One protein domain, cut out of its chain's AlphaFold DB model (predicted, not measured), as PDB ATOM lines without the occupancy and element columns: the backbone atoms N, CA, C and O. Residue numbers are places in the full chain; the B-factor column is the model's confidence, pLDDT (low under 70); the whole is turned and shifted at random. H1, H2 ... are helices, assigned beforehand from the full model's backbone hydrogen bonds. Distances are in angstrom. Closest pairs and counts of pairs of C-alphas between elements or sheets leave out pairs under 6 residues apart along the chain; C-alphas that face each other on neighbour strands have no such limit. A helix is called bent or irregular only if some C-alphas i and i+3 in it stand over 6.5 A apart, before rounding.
ATOM      1  N   HIS A  12     -35.150 -25.431 -43.283       78.75
ATOM      2  CA  HIS A  12     -34.489 -26.689 -42.918       78.75
ATOM      3  C   HIS A  12     -35.283 -27.489 -41.868       78.75
ATOM      4  O   HIS A  12     -35.247 -28.720 -41.851       78.75
ATOM      5  N   MET A  13     -36.015 -26.795 -40.994       77.50
ATOM      6  CA  MET A  13     -36.847 -27.391 -39.956       77.50
ATOM      7  C   MET A  13     -38.160 -27.914 -40.539       77.50
ATOM      8  O   MET A  13     -38.578 -29.014 -40.195       77.50
ATOM      9  N   GLN A  14     -38.755 -27.187 -41.487       77.75
ATOM     10  CA  GLN A  14     -39.926 -27.654 -42.235       77.75
ATOM     11  C   GLN A  14     -39.610 -28.919 -43.049       77.75
ATOM     12  O   GLN A  14     -40.388 -29.873 -43.043       77.75
ATOM     13  N   GLU A  15     -38.445 -28.969 -43.702       78.06
ATOM     14  CA  GLU A  15     -37.985 -30.148 -44.447       78.06
ATOM     15  C   GLU A  15     -37.749 -31.352 -43.526       78.06
ATOM     16  O   GLU A  15     -38.178 -32.464 -43.842       78.06
ATOM     17  N   ARG A  16     -37.117 -31.132 -42.366       82.12
ATOM     18  CA  ARG A  16     -36.943 -32.165 -41.334       82.12
ATOM     19  C   ARG A  16     -38.290 -32.668 -40.823       82.12
ATOM     20  O   ARG A  16     -38.486 -33.876 -40.723       82.12
ATOM     21  N   HIS A  17     -39.224 -31.763 -40.546       83.56
ATOM     22  CA  HIS A  17     -40.550 -32.120 -40.067       83.56
ATOM     23  C   HIS A  17     -41.327 -32.951 -41.093       83.56
ATOM     24  O   HIS A  17     -41.887 -33.985 -40.746       83.56
ATOM     25  N   TYR A  18     -41.291 -32.558 -42.367       84.19
ATOM     26  CA  TYR A  18     -41.916 -33.317 -43.448       84.19
ATOM     27  C   TYR A  18     -41.333 -34.733 -43.576       84.19
ATOM     28  O   TYR A  18     -42.075 -35.698 -43.741       84.19
ATOM     29  N   GLN A  19     -40.009 -34.884 -43.444       84.81
ATOM     30  CA  GLN A  19     -39.367 -36.203 -43.449       84.81
ATOM     31  C   GLN A  19     -39.832 -37.069 -42.273       84.81
ATOM     32  O   GLN A  19     -40.173 -38.234 -42.480       84.81
ATOM     33  N   VAL A  20     -39.875 -36.506 -41.061       88.25
ATOM     34  CA  VAL A  20     -40.377 -37.195 -39.860       88.25
ATOM     35  C   VAL A  20     -41.837 -37.606 -40.047       88.25
ATOM     36  O   VAL A  20     -42.166 -38.773 -39.849       88.25
ATOM     37  N   PHE A  21     -42.687 -36.691 -40.522       89.44
ATOM     38  CA  PHE A  21     -44.090 -36.961 -40.829       89.44
ATOM     39  C   PHE A  21     -44.244 -38.123 -41.813       89.44
ATOM     40  O   PHE A  21     -44.966 -39.070 -41.522       89.44
ATOM     41  N   MET A  22     -43.532 -38.106 -42.944       88.62
ATOM     42  CA  MET A  22     -43.652 -39.157 -43.959       88.62
ATOM     43  C   MET A  22     -43.146 -40.522 -43.475       88.62
ATOM     44  O   MET A  22     -43.722 -41.550 -43.837       88.62
ATOM     45  N   ILE A  23     -42.091 -40.554 -42.652       89.50
ATOM     46  CA  ILE A  23     -41.610 -41.793 -42.019       89.50
ATOM     47  C   ILE A  23     -42.691 -42.349 -41.090       89.50
ATOM     48  O   ILE A  23     -43.116 -43.493 -41.262       89.50
ATOM     49  N   CYS A  24     -43.181 -41.528 -40.161       92.25
ATOM     50  CA  CYS A  24     -44.181 -41.949 -39.188       92.25
ATOM     51  C   CYS A  24     -45.523 -42.296 -39.844       92.25
ATOM     52  O   CYS A  24     -46.181 -43.228 -39.391       92.25
ATOM     53  N   LEU A  25     -45.904 -41.615 -40.930       91.25
ATOM     54  CA  LEU A  25     -47.114 -41.903 -41.701       91.25
ATOM     55  C   LEU A  25     -47.044 -43.302 -42.307       91.25
ATOM     56  O   LEU A  25     -47.967 -44.087 -42.134       91.25
ATOM     57  N   LEU A  26     -45.939 -43.652 -42.970       90.81
ATOM     58  CA  LEU A  26     -45.770 -44.981 -43.561       90.81
ATOM     59  C   LEU A  26     -45.762 -46.090 -42.504       90.81
ATOM     60  O   LEU A  26     -46.364 -47.142 -42.713       90.81
ATOM     61  N   GLU A  27     -45.116 -45.852 -41.362       89.56
ATOM     62  CA  GLU A  27     -45.131 -46.796 -40.246       89.56
ATOM     63  C   GLU A  27     -46.534 -46.937 -39.638       89.56
ATOM     64  O   GLU A  27     -46.956 -48.054 -39.325       89.56
ATOM     65  N   ALA A  28     -47.266 -45.833 -39.460       89.31
ATOM     66  CA  ALA A  28     -48.629 -45.840 -38.929       89.31
ATOM     67  C   ALA A  28     -49.586 -46.562 -39.883       89.31
ATOM     68  O   ALA A  28     -50.347 -47.421 -39.449       89.31
ATOM     69  N   LEU A  29     -49.476 -46.296 -41.187       89.94
ATOM     70  CA  LEU A  29     -50.222 -46.990 -42.236       89.94
ATOM     71  C   LEU A  29     -49.972 -48.495 -42.196       89.94
ATOM     72  O   LEU A  29     -50.925 -49.266 -42.208       89.94
ATOM     73  N   SER A  30     -48.708 -48.917 -42.095       89.38
ATOM     74  CA  SER A  30     -48.376 -50.344 -42.031       89.38
ATOM     75  C   SER A  30     -48.966 -51.038 -40.800       89.38
ATOM     76  O   SER A  30     -49.400 -52.181 -40.893       89.38
ATOM     77  N   ALA A  31     -49.032 -50.339 -39.662       87.19
ATOM     78  CA  ALA A  31     -49.603 -50.877 -38.434       87.19
ATOM     79  C   ALA A  31     -51.140 -50.935 -38.478       87.19
ATOM     80  O   ALA A  31     -51.715 -51.915 -38.021       87.19
ATOM     81  N   GLN A  32     -51.791 -49.911 -39.039       85.94
ATOM     82  CA  GLN A  32     -53.253 -49.808 -39.080       85.94
ATOM     83  C   GLN A  32     -53.876 -50.723 -40.141       85.94
ATOM     84  O   GLN A  32     -54.932 -51.301 -39.912       85.94
ATOM     85  N   LEU A  33     -53.234 -50.836 -41.307       86.69
ATOM     86  CA  LEU A  33     -53.731 -51.638 -42.427       86.69
ATOM     87  C   LEU A  33     -53.340 -53.118 -42.301       86.69
ATOM     88  O   LEU A  33     -53.962 -53.956 -42.944       86.69
ATOM     89  N   GLY A  34     -52.333 -53.457 -41.485       88.06
ATOM     90  CA  GLY A  34     -51.922 -54.840 -41.239       88.06
ATOM     91  C   GLY A  34     -51.685 -55.619 -42.536       88.06
ATOM     92  O   GLY A  34     -50.854 -55.236 -43.360       88.06
ATOM     93  N   GLU A  35     -52.441 -56.700 -42.740       86.50
ATOM     94  CA  GLU A  35     -52.358 -57.541 -43.945       86.50
ATOM     95  C   GLU A  35     -52.836 -56.837 -45.230       86.50
ATOM     96  O   GLU A  35     -52.406 -57.199 -46.326       86.50
ATOM     97  N   GLU A  36     -53.662 -55.790 -45.125       87.31
ATOM     98  CA  GLU A  36     -54.089 -54.986 -46.278       87.31
ATOM     99  C   GLU A  36     -52.986 -54.055 -46.806       87.31
ATOM    100  O   GLU A  36     -53.094 -53.521 -47.916       87.31
ATOM    101  N   TYR A  37     -51.898 -53.871 -46.049       91.38
ATOM    102  CA  TYR A  37     -50.758 -53.061 -46.462       91.38
ATOM    103  C   TYR A  37     -49.849 -53.813 -47.446       91.38
ATOM    104  O   TYR A  37     -48.786 -54.339 -47.104       91.38
ATOM    105  N   THR A  38     -50.262 -53.860 -48.710       93.25
ATOM    106  CA  THR A  38     -49.512 -54.545 -49.772       93.25
ATOM    107  C   THR A  38     -48.272 -53.764 -50.228       93.25
ATOM    108  O   THR A  38     -48.101 -52.571 -49.969       93.25
ATOM    109  N   ARG A  39     -47.382 -54.426 -50.982       89.81
ATOM    110  CA  ARG A  39     -46.215 -53.760 -51.597       89.81
ATOM    111  C   ARG A  39     -46.614 -52.669 -52.592       89.81
ATOM    112  O   ARG A  39     -45.913 -51.662 -52.692       89.81
ATOM    113  N   ASP A  40     -47.722 -52.857 -53.302       90.88
ATOM    114  CA  ASP A  40     -48.242 -51.867 -54.246       90.88
ATOM    115  C   ASP A  40     -48.863 -50.676 -53.514       90.88
ATOM    116  O   ASP A  40     -48.611 -49.536 -53.898       90.88
ATOM    117  N   MET A  41     -49.533 -50.920 -52.382       92.38
ATOM    118  CA  MET A  41     -49.977 -49.873 -51.462       92.38
ATOM    119  C   MET A  41     -48.796 -49.060 -50.915       92.38
ATOM    120  O   MET A  41     -48.799 -47.830 -50.955       92.38
ATOM    121  N   HIS A  42     -47.734 -49.736 -50.460       91.56
ATOM    122  CA  HIS A  42     -46.509 -49.070 -50.013       91.56
ATOM    123  C   HIS A  42     -45.892 -48.215 -51.129       91.56
ATOM    124  O   HIS A  42     -45.482 -47.076 -50.894       91.56
ATOM    125  N   PHE A  43     -45.847 -48.738 -52.360       92.75
ATOM    126  CA  PHE A  43     -45.379 -47.983 -53.518       92.75
ATOM    127  C   PHE A  43     -46.267 -46.767 -53.813       92.75
ATOM    128  O   PHE A  43     -45.728 -45.699 -54.091       92.75
ATOM    129  N   ALA A  44     -47.589 -46.894 -53.706       93.31
ATOM    130  CA  ALA A  44     -48.530 -45.800 -53.924       93.31
ATOM    131  C   ALA A  44     -48.292 -44.632 -52.954       93.31
ATOM    132  O   ALA A  44     -48.180 -43.485 -53.385       93.31
ATOM    133  N   TRP A  45     -48.074 -44.917 -51.668       91.94
ATOM    134  CA  TRP A  45     -47.718 -43.891 -50.680       91.94
ATOM    135  C   TRP A  45     -46.322 -43.287 -50.896       91.94
ATOM    136  O   TRP A  45     -46.115 -42.099 -50.647       91.94
ATOM    137  N   LYS A  46     -45.358 -44.058 -51.416       90.06
ATOM    138  CA  LYS A  46     -44.053 -43.521 -51.843       90.06
ATOM    139  C   LYS A  46     -44.149 -42.649 -53.096       90.06
ATOM    140  O   LYS A  46     -43.409 -41.674 -53.214       90.06
ATOM    141  N   ALA A  47     -45.045 -42.979 -54.021       89.69
ATOM    142  CA  ALA A  47     -45.351 -42.131 -55.163       89.69
ATOM    143  C   ALA A  47     -46.011 -40.827 -54.701       89.69
ATOM    144  O   ALA A  47     -45.578 -39.758 -55.117       89.69
ATOM    145  N   PHE A  48     -46.964 -40.896 -53.769       89.25
ATOM    146  CA  PHE A  48     -47.566 -39.718 -53.144       89.25
ATOM    147  C   PHE A  48     -46.528 -38.803 -52.468       89.25
ATOM    148  O   PHE A  48     -46.559 -37.594 -52.690       89.25
ATOM    149  N   ASP A  49     -45.584 -39.363 -51.701       86.69
ATOM    150  CA  ASP A  49     -44.454 -38.629 -51.101       86.69
ATOM    151  C   ASP A  49     -43.623 -37.908 -52.171       86.69
ATOM    152  O   ASP A  49     -43.412 -36.698 -52.115       86.69
ATOM    153  N   PHE A  50     -43.214 -38.637 -53.215       84.19
ATOM    154  CA  PHE A  50     -42.447 -38.076 -54.325       84.19
ATOM    155  C   PHE A  50     -43.174 -36.897 -54.989       84.19
ATOM    156  O   PHE A  50     -42.588 -35.829 -55.160       84.19
ATOM    157  N   ILE A  51     -44.455 -37.073 -55.314       82.19
ATOM    158  CA  ILE A  51     -45.291 -36.043 -55.939       82.19
ATOM    159  C   ILE A  51     -45.455 -34.841 -54.999       82.19
ATOM    160  O   ILE A  51     -45.267 -33.699 -55.414       82.19
ATOM    161  N   SER A  52     -45.720 -35.084 -53.715       79.69
ATOM    162  CA  SER A  52     -45.837 -34.040 -52.695       79.69
ATOM    163  C   SER A  52     -44.551 -33.226 -52.557       79.69
ATOM    164  O   SER A  52     -44.603 -31.999 -52.495       79.69
ATOM    165  N   GLN A  53     -43.382 -33.873 -52.585       76.38
ATOM    166  CA  GLN A  53     -42.093 -33.182 -52.567       76.38
ATOM    167  C   GLN A  53     -41.853 -32.336 -53.817       76.38
ATOM    168  O   GLN A  53     -41.240 -31.275 -53.704       76.38
ATOM    169  N   VAL A  54     -42.299 -32.789 -54.994       73.44
ATOM    170  CA  VAL A  54     -42.231 -31.999 -56.233       73.44
ATOM    171  C   VAL A  54     -43.056 -30.721 -56.069       73.44
ATOM    172  O   VAL A  54     -42.497 -29.633 -56.180       73.44
ATOM    173  N   TYR A  55     -44.320 -30.828 -55.648       71.12
ATOM    174  CA  TYR A  55     -45.186 -29.662 -55.419       71.12
ATOM    175  C   TYR A  55     -44.696 -28.725 -54.304       71.12
ATOM    176  O   TYR A  55     -44.813 -27.502 -54.421       71.12
ATOM    177  N   LEU A  56     -44.135 -29.265 -53.217       66.19
ATOM    178  CA  LEU A  56     -43.562 -28.464 -52.128       66.19
ATOM    179  C   LEU A  56     -42.330 -27.677 -52.593       66.19
ATOM    180  O   LEU A  56     -42.166 -26.516 -52.219       66.19
ATOM    181  N   LYS A  57     -41.488 -28.281 -53.440       64.75
ATOM    182  CA  LYS A  57     -40.293 -27.638 -54.003       64.75
ATOM    183  C   LYS A  57     -40.630 -26.644 -55.119       64.75
ATOM    184  O   LYS A  57     -39.901 -25.676 -55.279       64.75
ATOM    185  N   GLU A  58     -41.738 -26.816 -55.838       51.91
ATOM    186  CA  GLU A  58     -42.184 -25.908 -56.909       51.91
ATOM    187  C   GLU A  58     -42.741 -24.558 -56.419       51.91
ATOM    188  O   GLU A  58     -42.787 -23.605 -57.197       51.91
ATOM    189  N   ARG A  59     -43.062 -24.405 -55.122       47.31
ATOM    190  CA  ARG A  59     -43.281 -23.074 -54.512       47.31
ATOM    191  C   ARG A  59     -41.994 -22.247 -54.357       47.31
ATOM    192  O   ARG A  59     -42.083 -21.052 -54.093       47.31
ATOM    193  N   PHE A  60     -40.826 -22.845 -54.589       49.44
ATOM    194  CA  PHE A  60     -39.548 -22.164 -54.781       49.44
ATOM    195  C   PHE A  60     -39.157 -22.275 -56.261       49.44
ATOM    196  O   PHE A  60     -38.465 -23.204 -56.653       49.44
ATOM    197  N   THR A  61     -39.660 -21.345 -57.080       30.42
ATOM    198  CA  THR A  61     -39.347 -21.133 -58.513       30.42
ATOM    199  C   THR A  61     -39.110 -22.399 -59.349       30.42
ATOM    200  O   THR A  61     -38.020 -22.972 -59.371       30.42
ATOM    201  N   PHE A  62     -40.130 -22.777 -60.120       32.25
ATOM    202  CA  PHE A  62     -40.109 -23.858 -61.102       32.25
ATOM    203  C   PHE A  62     -38.869 -23.812 -62.018       32.25
ATOM    204  O   PHE A  62     -38.747 -22.969 -62.906       32.25
ATOM    205  N   ARG A  63     -37.967 -24.779 -61.835       37.81
ATOM    206  CA  ARG A  63     -37.059 -25.266 -62.878       37.81
ATOM    207  C   ARG A  63     -37.301 -26.771 -62.974       37.81
ATOM    208  O   ARG A  63     -37.149 -27.441 -61.948       37.81
ATOM    209  N   PRO A  64     -37.662 -27.323 -64.146       40.06
ATOM    210  CA  PRO A  64     -37.728 -28.767 -64.328       40.06
ATOM    211  C   PRO A  64     -36.396 -29.362 -63.876       40.06
ATOM    212  O   PRO A  64     -35.341 -29.020 -64.418       40.06
ATOM    213  N   ARG A  65     -36.418 -30.175 -62.815       45.66
ATOM    214  CA  ARG A  65     -35.192 -30.772 -62.284       45.66
ATOM    215  C   ARG A  65     -34.590 -31.662 -63.363       45.66
ATOM    216  O   ARG A  65     -35.254 -32.550 -63.893       45.66
ATOM    217  N   SER A  66     -33.319 -31.416 -63.664       45.72
ATOM    218  CA  SER A  66     -32.510 -32.284 -64.514       45.72
ATOM    219  C   SER A  66     -32.548 -33.717 -63.970       45.72
ATOM    220  O   SER A  66     -32.640 -33.929 -62.757       45.72
ATOM    221  N   SER A  67     -32.420 -34.717 -64.844       41.78
ATOM    222  CA  SER A  67     -32.273 -36.126 -64.448       41.78
ATOM    223  C   SER A  67     -31.169 -36.336 -63.394       41.78
ATOM    224  O   SER A  67     -31.281 -37.228 -62.552       41.78
ATOM    225  N   ALA A  68     -30.154 -35.462 -63.370       41.47
ATOM    226  CA  ALA A  68     -29.082 -35.439 -62.375       41.47
ATOM    227  C   ALA A  68     -29.524 -34.933 -60.982       41.47
ATOM    228  O   ALA A  68     -29.010 -35.391 -59.960       41.47
ATOM    229  N   ASP A  69     -30.499 -34.025 -60.911       41.69
ATOM    230  CA  ASP A  69     -31.050 -33.511 -59.648       41.69
ATOM    231  C   ASP A  69     -32.074 -34.470 -59.041       41.69
ATOM    232  O   ASP A  69     -32.214 -34.542 -57.820       41.69
ATOM    233  N   VAL A  70     -32.745 -35.258 -59.886       47.34
ATOM    234  CA  VAL A  70     -33.644 -36.351 -59.483       47.34
ATOM    235  C   VAL A  70     -32.849 -37.550 -58.951       47.34
ATOM    236  O   VAL A  70     -33.245 -38.156 -57.955       47.34
ATOM    237  N   ALA A  71     -31.674 -37.842 -59.522       44.12
ATOM    238  CA  ALA A  71     -30.780 -38.900 -59.043       44.12
ATOM    239  C   ALA A  71     -30.230 -38.651 -57.619       44.12
ATOM    240  O   ALA A  71     -29.943 -39.606 -56.896       44.12
ATOM    241  N   ARG A  72     -30.133 -37.386 -57.182       43.38
ATOM    242  CA  ARG A  72     -29.682 -37.019 -55.823       43.38
ATOM    243  C   ARG A  72     -30.734 -37.244 -54.730       43.38
ATOM    244  O   ARG A  72     -30.361 -37.485 -53.587       43.38
ATOM    245  N   ALA A 102     -20.064 -54.502 -58.469       84.81
ATOM    246  CA  ALA A 102     -21.220 -55.205 -59.004       84.81
ATOM    247  C   ALA A 102     -22.486 -54.841 -58.218       84.81
ATOM    248  O   ALA A 102     -23.508 -54.509 -58.821       84.81
ATOM    249  N   ALA A 103     -22.404 -54.795 -56.885       83.94
ATOM    250  CA  ALA A 103     -23.497 -54.349 -56.028       83.94
ATOM    251  C   ALA A 103     -23.935 -52.914 -56.360       83.94
ATOM    252  O   ALA A 103     -25.133 -52.660 -56.471       83.94
ATOM    253  N   ILE A 104     -22.994 -51.989 -56.597       85.19
ATOM    254  CA  ILE A 104     -23.306 -50.611 -57.012       85.19
ATOM    255  C   ILE A 104     -24.050 -50.594 -58.354       85.19
ATOM    256  O   ILE A 104     -25.054 -49.892 -58.480       85.19
ATOM    257  N   ARG A 105     -23.609 -51.381 -59.346       87.12
ATOM    258  CA  ARG A 105     -24.273 -51.464 -60.663       87.12
ATOM    259  C   ARG A 105     -25.688 -52.029 -60.555       87.12
ATOM    260  O   ARG A 105     -26.618 -51.464 -61.129       87.12
ATOM    261  N   ILE A 106     -25.863 -53.094 -59.774       85.00
ATOM    262  CA  ILE A 106     -27.170 -53.708 -59.513       85.00
ATOM    263  C   ILE A 106     -28.093 -52.706 -58.806       85.00
ATOM    264  O   ILE A 106     -29.215 -52.467 -59.251       85.00
ATOM    265  N   GLN A 107     -27.609 -52.048 -57.749       83.12
ATOM    266  CA  GLN A 107     -28.360 -51.011 -57.039       83.12
ATOM    267  C   GLN A 107     -28.738 -49.846 -57.959       83.12
ATOM    268  O   GLN A 107     -29.863 -49.356 -57.882       83.12
ATOM    269  N   ALA A 108     -27.839 -49.410 -58.846       83.31
ATOM    270  CA  ALA A 108     -28.117 -48.351 -59.813       83.31
ATOM    271  C   ALA A 108     -29.223 -48.753 -60.804       83.31
ATOM    272  O   ALA A 108     -30.118 -47.948 -61.070       83.31
ATOM    273  N   ALA A 109     -29.221 -50.000 -61.289       85.25
ATOM    274  CA  ALA A 109     -30.269 -50.518 -62.166       85.25
ATOM    275  C   ALA A 109     -31.645 -50.528 -61.473       85.25
ATOM    276  O   ALA A 109     -32.618 -50.008 -62.029       85.25
ATOM    277  N   PHE A 110     -31.717 -51.031 -60.235       84.12
ATOM    278  CA  PHE A 110     -32.953 -51.030 -59.443       84.12
ATOM    279  C   PHE A 110     -33.431 -49.615 -59.098       84.12
ATOM    280  O   PHE A 110     -34.619 -49.324 -59.245       84.12
ATOM    281  N   ARG A 111     -32.525 -48.703 -58.716       82.50
ATOM    282  CA  ARG A 111     -32.850 -47.280 -58.489       82.50
ATOM    283  C   ARG A 111     -33.405 -46.633 -59.755       82.50
ATOM    284  O   ARG A 111     -34.417 -45.943 -59.693       82.50
ATOM    285  N   GLY A 112     -32.787 -46.892 -60.906       80.75
ATOM    286  CA  GLY A 112     -33.254 -46.387 -62.196       80.75
ATOM    287  C   GLY A 112     -34.642 -46.913 -62.567       80.75
ATOM    288  O   GLY A 112     -35.491 -46.137 -63.005       80.75
ATOM    289  N   TYR A 113     -34.900 -48.210 -62.365       87.81
ATOM    290  CA  TYR A 113     -36.231 -48.797 -62.561       87.81
ATOM    291  C   TYR A 113     -37.270 -48.147 -61.642       87.81
ATOM    292  O   TYR A 113     -38.328 -47.729 -62.108       87.81
ATOM    293  N   TYR A 114     -36.937 -47.988 -60.361       85.44
ATOM    294  CA  TYR A 114     -37.817 -47.378 -59.370       85.44
ATOM    295  C   TYR A 114     -38.182 -45.928 -59.724       85.44
ATOM    296  O   TYR A 114     -39.358 -45.572 -59.711       85.44
ATOM    297  N   ILE A 115     -37.204 -45.113 -60.136       82.06
ATOM    298  CA  ILE A 115     -37.436 -43.725 -60.571       82.06
ATOM    299  C   ILE A 115     -38.317 -43.678 -61.824       82.06
ATOM    300  O   ILE A 115     -39.225 -42.854 -61.908       82.06
ATOM    301  N   ARG A 116     -38.100 -44.571 -62.799       84.88
ATOM    302  CA  ARG A 116     -38.981 -44.657 -63.977       84.88
ATOM    303  C   ARG A 116     -40.411 -45.018 -63.581       84.88
ATOM    304  O   ARG A 116     -41.337 -44.390 -64.085       84.88
ATOM    305  N   LYS A 117     -40.586 -45.954 -62.642       86.50
ATOM    306  CA  LYS A 117     -41.904 -46.312 -62.098       86.50
ATOM    307  C   LYS A 117     -42.573 -45.108 -61.414       86.50
ATOM    308  O   LYS A 117     -43.750 -44.869 -61.655       86.50
ATOM    309  N   LEU A 118     -41.830 -44.308 -60.640       85.88
ATOM    310  CA  LEU A 118     -42.328 -43.058 -60.038       85.88
ATOM    311  C   LEU A 118     -42.730 -42.012 -61.090       85.88
ATOM    312  O   LEU A 118     -43.800 -41.421 -60.987       85.88
ATOM    313  N   ASN A 119     -41.926 -41.827 -62.139       80.81
ATOM    314  CA  ASN A 119     -42.269 -40.923 -63.241       80.81
ATOM    315  C   ASN A 119     -43.546 -41.362 -63.971       80.81
ATOM    316  O   ASN A 119     -44.328 -40.522 -64.403       80.81
ATOM    317  N   MET A 120     -43.774 -42.671 -64.108       85.62
ATOM    318  CA  MET A 120     -45.023 -43.201 -64.659       85.62
ATOM    319  C   MET A 120     -46.201 -43.040 -63.693       85.62
ATOM    320  O   MET A 120     -47.315 -42.870 -64.163       85.62
ATOM    321  N   ALA A 121     -45.978 -43.059 -62.377       86.69
ATOM    322  CA  ALA A 121     -47.008 -42.758 -61.381       86.69
ATOM    323  C   ALA A 121     -47.395 -41.268 -61.350       86.69
ATOM    324  O   ALA A 121     -48.514 -40.937 -60.980       86.69
ATOM    325  N   TYR A 122     -46.497 -40.364 -61.753       81.62
ATOM    326  CA  TYR A 122     -46.782 -38.927 -61.848       81.62
ATOM    327  C   TYR A 122     -47.644 -38.554 -63.067       81.62
ATOM    328  O   TYR A 122     -48.342 -37.546 -63.035       81.62
ATOM    329  N   LYS A 123     -47.616 -39.352 -64.145       84.62
ATOM    330  CA  LYS A 123     -48.359 -39.074 -65.386       84.62
ATOM    331  C   LYS A 123     -49.814 -39.559 -65.285       84.62
ATOM    332  O   LYS A 123     -49.994 -40.775 -65.241       84.62
ATOM    333  N   PRO A 124     -50.833 -38.678 -65.351       80.19
ATOM    334  CA  PRO A 124     -52.237 -39.070 -65.168       80.19
ATOM    335  C   PRO A 124     -52.740 -40.159 -66.128       80.19
ATOM    336  O   PRO A 124     -53.546 -41.001 -65.754       80.19
ATOM    337  N   GLU A 125     -52.224 -40.181 -67.358       81.62
ATOM    338  CA  GLU A 125     -52.637 -41.113 -68.422       81.62
ATOM    339  C   GLU A 125     -52.027 -42.525 -68.296       81.62
ATOM    340  O   GLU A 125     -52.289 -43.409 -69.109       81.62
ATOM    341  N   SER A 126     -51.165 -42.754 -67.305       90.75
ATOM    342  CA  SER A 126     -50.452 -44.019 -67.118       90.75
ATOM    343  C   SER A 126     -51.281 -45.037 -66.332       90.75
ATOM    344  O   SER A 126     -51.882 -44.704 -65.312       90.75
ATOM    345  N   SER A 127     -51.210 -46.320 -66.704       91.31
ATOM    346  CA  SER A 127     -51.825 -47.407 -65.921       91.31
ATOM    347  C   SER A 127     -51.273 -47.496 -64.494       91.31
ATOM    348  O   SER A 127     -51.999 -47.818 -63.559       91.31
ATOM    349  N   ILE A 128     -49.996 -47.146 -64.295       89.88
ATOM    350  CA  ILE A 128     -49.377 -47.097 -62.962       89.88
ATOM    351  C   ILE A 128     -49.995 -45.973 -62.122       89.88
ATOM    352  O   ILE A 128     -50.145 -46.138 -60.916       89.88
ATOM    353  N   HIS A 129     -50.364 -44.842 -62.732       89.81
ATOM    354  CA  HIS A 129     -51.034 -43.754 -62.020       89.81
ATOM    355  C   HIS A 129     -52.419 -44.184 -61.529       89.81
ATOM    356  O   HIS A 129     -52.725 -43.988 -60.357       89.81
ATOM    357  N   GLN A 130     -53.198 -44.858 -62.381       92.00
ATOM    358  CA  GLN A 130     -54.502 -45.419 -62.008       92.00
ATOM    359  C   GLN A 130     -54.374 -46.410 -60.840       92.00
ATOM    360  O   GLN A 130     -55.059 -46.262 -59.834       92.00
ATOM    361  N   GLN A 131     -53.410 -47.336 -60.901       92.75
ATOM    362  CA  GLN A 131     -53.140 -48.272 -59.800       92.75
ATOM    363  C   GLN A 131     -52.736 -47.567 -58.497       92.75
ATOM    364  O   GLN A 131     -53.125 -47.992 -57.409       92.75
ATOM    365  N   VAL A 132     -51.925 -46.507 -58.577       93.25
ATOM    366  CA  VAL A 132     -51.547 -45.709 -57.401       93.25
ATOM    367  C   VAL A 132     -52.776 -45.017 -56.816       93.25
ATOM    368  O   VAL A 132     -52.973 -45.075 -55.605       93.25
ATOM    369  N   GLN A 133     -53.618 -44.417 -57.656       92.94
ATOM    370  CA  GLN A 133     -54.850 -43.756 -57.234       92.94
ATOM    371  C   GLN A 133     -55.816 -44.735 -56.555       92.94
ATOM    372  O   GLN A 133     -56.282 -44.449 -55.456       92.94
ATOM    373  N   GLU A 134     -56.067 -45.901 -57.154       94.69
ATOM    374  CA  GLU A 134     -56.928 -46.948 -56.587       94.69
ATOM    375  C   GLU A 134     -56.446 -47.400 -55.205       94.69
ATOM    376  O   GLU A 134     -57.231 -47.476 -54.260       94.69
ATOM    377  N   ASN A 135     -55.139 -47.641 -55.058       94.00
ATOM    378  CA  ASN A 135     -54.550 -48.021 -53.778       94.00
ATOM    379  C   ASN A 135     -54.677 -46.898 -52.735       94.00
ATOM    380  O   ASN A 135     -55.094 -47.160 -51.610       94.00
ATOM    381  N   LEU A 136     -54.379 -45.644 -53.088       93.44
ATOM    382  CA  LEU A 136     -54.519 -44.520 -52.154       93.44
ATOM    383  C   LEU A 136     -55.972 -44.324 -51.702       93.44
ATOM    384  O   LEU A 136     -56.205 -44.138 -50.510       93.44
ATOM    385  N   VAL A 137     -56.940 -44.424 -52.619       93.88
ATOM    386  CA  VAL A 137     -58.376 -44.355 -52.296       93.88
ATOM    387  C   VAL A 137     -58.780 -45.512 -51.386       93.88
ATOM    388  O   VAL A 137     -59.473 -45.295 -50.395       93.88
ATOM    389  N   LYS A 138     -58.297 -46.728 -51.665       91.81
ATOM    390  CA  LYS A 138     -58.551 -47.892 -50.814       91.81
ATOM    391  C   LYS A 138     -57.993 -47.691 -49.400       91.81
ATOM    392  O   LYS A 138     -58.707 -47.933 -48.432       91.81
ATOM    393  N   ALA A 139     -56.746 -47.231 -49.265       90.44
ATOM    394  CA  ALA A 139     -56.169 -46.932 -47.953       90.44
ATOM    395  C   ALA A 139     -56.941 -45.824 -47.232       90.44
ATOM    396  O   ALA A 139     -57.213 -45.958 -46.042       90.44
ATOM    397  N   TRP A 140     -57.322 -44.760 -47.945       90.69
ATOM    398  CA  TRP A 140     -58.107 -43.671 -47.375       90.69
ATOM    399  C   TRP A 140     -59.445 -44.163 -46.821       90.69
ATOM    400  O   TRP A 140     -59.736 -43.886 -45.664       90.69
ATOM    401  N   GLY A 141     -60.194 -44.974 -47.575       90.12
ATOM    402  CA  GLY A 141     -61.483 -45.514 -47.125       90.12
ATOM    403  C   GLY A 141     -61.399 -46.377 -45.857       90.12
ATOM    404  O   GLY A 141     -62.367 -46.468 -45.107       90.12
ATOM    405  N   ILE A 142     -60.237 -46.979 -45.577       87.25
ATOM    406  CA  ILE A 142     -60.001 -47.732 -44.335       87.25
ATOM    407  C   ILE A 142     -59.656 -46.786 -43.173       87.25
ATOM    408  O   ILE A 142     -60.121 -46.987 -42.050       87.25
ATOM    409  N   ILE A 143     -58.848 -45.754 -43.427       88.81
ATOM    410  CA  ILE A 143     -58.373 -44.809 -42.402       88.81
ATOM    411  C   ILE A 143     -59.466 -43.816 -41.998       88.81
ATOM    412  O   ILE A 143     -59.530 -43.425 -40.836       88.81
ATOM    413  N   GLU A 144     -60.325 -43.417 -42.935       89.31
ATOM    414  CA  GLU A 144     -61.338 -42.370 -42.767       89.31
ATOM    415  C   GLU A 144     -62.267 -42.630 -41.575       89.31
ATOM    416  O   GLU A 144     -62.523 -41.724 -40.783       89.31
ATOM    417  N   ASN A 145     -62.668 -43.886 -41.365       84.81
ATOM    418  CA  ASN A 145     -63.534 -44.282 -40.249       84.81
ATOM    419  C   ASN A 145     -62.882 -44.124 -38.862       84.81
ATOM    420  O   ASN A 145     -63.587 -44.130 -37.857       84.81
ATOM    421  N   ASN A 146     -61.552 -44.009 -38.785       85.69
ATOM    422  CA  ASN A 146     -60.801 -43.887 -37.532       85.69
ATOM    423  C   ASN A 146     -59.727 -42.785 -37.606       85.69
ATOM    424  O   ASN A 146     -58.630 -42.910 -37.049       85.69
ATOM    425  N   LEU A 147     -60.032 -41.707 -38.335       87.56
ATOM    426  CA  LEU A 147     -59.077 -40.646 -38.655       87.56
ATOM    427  C   LEU A 147     -58.487 -39.988 -37.399       87.56
ATOM    428  O   LEU A 147     -57.298 -39.672 -37.370       87.56
ATOM    429  N   GLU A 148     -59.298 -39.798 -36.357       85.38
ATOM    430  CA  GLU A 148     -58.872 -39.163 -35.108       85.38
ATOM    431  C   GLU A 148     -57.818 -40.005 -34.378       85.38
ATOM    432  O   GLU A 148     -56.701 -39.530 -34.151       85.38
ATOM    433  N   ALA A 149     -58.110 -41.279 -34.092       82.50
ATOM    434  CA  ALA A 149     -57.152 -42.152 -33.414       82.50
ATOM    435  C   ALA A 149     -55.889 -42.369 -34.260       82.50
ATOM    436  O   ALA A 149     -54.778 -42.378 -33.725       82.50
ATOM    437  N   PHE A 150     -56.040 -42.487 -35.585       87.06
ATOM    438  CA  PHE A 150     -54.909 -42.582 -36.506       87.06
ATOM    439  C   PHE A 150     -54.013 -41.335 -36.444       87.06
ATOM    440  O   PHE A 150     -52.790 -41.453 -36.337       87.06
ATOM    441  N   SER A 151     -54.610 -40.141 -36.446       85.44
ATOM    442  CA  SER A 151     -53.883 -38.869 -36.356       85.44
ATOM    443  C   SER A 151     -53.137 -38.739 -35.030       85.44
ATOM    444  O   SER A 151     -51.964 -38.363 -35.011       85.44
ATOM    445  N   ILE A 152     -53.772 -39.115 -33.916       82.38
ATOM    446  CA  ILE A 152     -53.144 -39.119 -32.591       82.38
ATOM    447  C   ILE A 152     -51.942 -40.075 -32.563       82.38
ATOM    448  O   ILE A 152     -50.860 -39.699 -32.103       82.38
ATOM    449  N   GLN A 153     -52.091 -41.296 -33.088       84.12
ATOM    450  CA  GLN A 153     -50.983 -42.250 -33.185       84.12
ATOM    451  C   GLN A 153     -49.832 -41.713 -34.043       84.12
ATOM    452  O   GLN A 153     -48.666 -41.887 -33.680       84.12
ATOM    453  N   LEU A 154     -50.145 -41.047 -35.155       88.50
ATOM    454  CA  LEU A 154     -49.158 -40.433 -36.036       88.50
ATOM    455  C   LEU A 154     -48.347 -39.356 -35.305       88.50
ATOM    456  O   LEU A 154     -47.119 -39.453 -35.263       88.50
ATOM    457  N   TYR A 155     -49.009 -38.394 -34.655       85.69
ATOM    458  CA  TYR A 155     -48.332 -37.355 -33.873       85.69
ATOM    459  C   TYR A 155     -47.472 -37.946 -32.750       85.69
ATOM    460  O   TYR A 155     -46.320 -37.549 -32.581       85.69
ATOM    461  N   ARG A 156     -47.974 -38.957 -32.029       83.00
ATOM    462  CA  ARG A 156     -47.195 -39.654 -30.990       83.00
ATOM    463  C   ARG A 156     -45.914 -40.267 -31.549       83.00
ATOM    464  O   ARG A 156     -44.856 -40.120 -30.943       83.00
ATOM    465  N   ARG A 157     -45.984 -40.932 -32.705       87.88
ATOM    466  CA  ARG A 157     -44.796 -41.495 -33.367       87.88
ATOM    467  C   ARG A 157     -43.816 -40.405 -33.783       87.88
ATOM    468  O   ARG A 157     -42.618 -40.571 -33.574       87.88
ATOM    469  N   MET A 158     -44.314 -39.283 -34.298       88.81
ATOM    470  CA  MET A 158     -43.474 -38.147 -34.685       88.81
ATOM    471  C   MET A 158     -42.714 -37.571 -33.489       88.81
ATOM    472  O   MET A 158     -41.507 -37.373 -33.586       88.81
ATOM    473  N   TYR A 159     -43.378 -37.375 -32.347       86.12
ATOM    474  CA  TYR A 159     -42.733 -36.852 -31.136       86.12
ATOM    475  C   TYR A 159     -41.794 -37.854 -30.470       86.12
ATOM    476  O   TYR A 159     -40.804 -37.450 -29.869       86.12
ATOM    477  N   LYS A 160     -42.047 -39.158 -30.610       85.19
ATOM    478  CA  LYS A 160     -41.085 -40.190 -30.201       85.19
ATOM    479  C   LYS A 160     -39.835 -40.182 -31.084       85.19
ATOM    480  O   LYS A 160     -38.733 -40.349 -30.571       85.19
ATOM    481  N   LEU A 161     -40.002 -39.997 -32.397       88.94
ATOM    482  CA  LEU A 161     -38.888 -39.972 -33.347       88.94
ATOM    483  C   LEU A 161     -38.059 -38.684 -33.231       88.94
ATOM    484  O   LEU A 161     -36.833 -38.733 -33.330       88.94
ATOM    485  N   ASP A 162     -38.715 -37.544 -33.009       87.69
ATOM    486  CA  ASP A 162     -38.068 -36.252 -32.791       87.69
ATOM    487  C   ASP A 162     -38.784 -35.442 -31.693       87.69
ATOM    488  O   ASP A 162     -39.681 -34.643 -31.984       87.69
ATOM    489  N   PRO A 163     -38.362 -35.596 -30.423       85.94
ATOM    490  CA  PRO A 163     -38.974 -34.906 -29.286       85.94
ATOM    491  C   PRO A 163     -38.950 -33.379 -29.386       85.94
ATOM    492  O   PRO A 163     -39.792 -32.710 -28.794       85.94
ATOM    493  N   ASN A 164     -38.020 -32.813 -30.165       85.62
ATOM    494  CA  ASN A 164     -37.905 -31.364 -30.338       85.62
ATOM    495  C   ASN A 164     -39.055 -30.770 -31.157       85.62
ATOM    496  O   ASN A 164     -39.272 -29.565 -31.088       85.62
ATOM    497  N   LEU A 165     -39.783 -31.588 -31.927       83.06
ATOM    498  CA  LEU A 165     -40.954 -31.127 -32.674       83.06
ATOM    499  C   LEU A 165     -42.124 -30.805 -31.750       83.06
ATOM    500  O   LEU A 165     -42.897 -29.904 -32.051       83.06
ATOM    501  N   PHE A 166     -42.262 -31.517 -30.629       81.50
ATOM    502  CA  PHE A 166     -43.441 -31.400 -29.776       81.50
ATOM    503  C   PHE A 166     -43.646 -29.977 -29.218       81.50
ATOM    504  O   PHE A 166     -44.756 -29.467 -29.360       81.50
ATOM    505  N   PRO A 167     -42.606 -29.274 -28.710       85.50
ATOM    506  CA  PRO A 167     -42.706 -27.872 -28.293       85.50
ATOM    507  C   PRO A 167     -43.090 -26.860 -29.375       85.50
ATOM    508  O   PRO A 167     -43.416 -25.724 -29.041       85.50
ATOM    509  N   MET A 168     -43.018 -27.228 -30.657       80.62
ATOM    510  CA  MET A 168     -43.276 -26.303 -31.767       80.62
ATOM    511  C   MET A 168     -44.765 -26.135 -32.067       80.62
ATOM    512  O   MET A 168     -45.147 -25.182 -32.743       80.62
ATOM    513  N   PHE A 169     -45.606 -27.052 -31.590       78.94
ATOM    514  CA  PHE A 169     -47.036 -26.996 -31.842       78.94
ATOM    515  C   PHE A 169     -47.729 -26.061 -30.843       78.94
ATOM    516  O   PHE A 169     -47.436 -26.136 -29.648       78.94
TER     517      PHE A 169
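This is residues 12 to 72 and 102 to 169 of the 783 residues of the protein "Androglobin-like isoform X4" of Paramuricea clavata (UniProt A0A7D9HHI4). Two long helices, H1 and H2, form a hairpin; the first arm of bent helix H5 lies across it near the turn, and the second arm, H5b, folds back and crosses H1 steeply. H4 meets H2 with its residues 118 to 122 alone, about perpendicular and on the side of H2 away from H1, and at its other end residues 102 to 107 stick out. The class is all helix: 129 printed residues with six named helices, H1 to H6 in order, and no named strand. The whole is only just compact, close to loose, with a radius of gyration of the C-alphas of 16.4 A and spans of 40 by 35 by 34 A.

H1, residues 12 to 36, is irregular, C-alphas 32 and 35 being 9.2 A apart. H2, residues 39 to 58, forms a helical hairpin with H1, at a shallow tilt of 20 degrees, opposite ways; they only just touch, with 3 pairs of C-alphas within 8 A, closest Met 22 and Asp 49 at 7.2 A. H3, residues 67 to 72, is near H4, residues 102 to 122. H4 touches H2, closest C-alphas Ala 47 and Leu 118, 5.8 A, about perpendicular at 74 degrees. H5, residues 127 to 161, was assigned as one helix by its hydrogen bonds but is bent, C-alphas 145 and 148 being 8.6 A apart; its arms are H5a, 127 to 145, and H5b, 148 to 161, at 76 degrees. H5a touches H2, closest C-alphas Ala 44 and Val 132, 4.6 A, at 83 degrees. H5b touches H1, closest C-alphas Cys 24 and Arg 157, 5.9 A, at a steep tilt of 54 degrees. H6, residues 163 to 168, and H5b only just touch, with 3 pairs of C-alphas within 8 A, only at the corner, closest Tyr 159 and Phe 166, 5.7 A. Every O i to N i+4 pair is within hydrogen-bond range in H2, H4 and H5b, against 19 of 21 in H1, 1 of 2 in H3, 14 of 15 in H5a and 0 of 2 in H6, where 2 of 3 O i to N i+3 pairs are.

H1 begins at C-alpha 12 (-34.489, -26.689, -42.918) and measures 34.6 A; H2 measures 28.6 A, H4 30.4 A, H5a 28.4 A and H5b 20.1 A. H6 ends at C-alpha 168 (-43.276, -26.303, -31.767).

The C-alphas farthest apart, Ala 102 and Asn 145, are 47.6 A apart. Residues 73 to 101 are not printed, and C-alphas 72 and 102 are 20.3 A apart across the cut. Of the links printed whole, none is long. Residues 56 to 72 have pLDDT under 70.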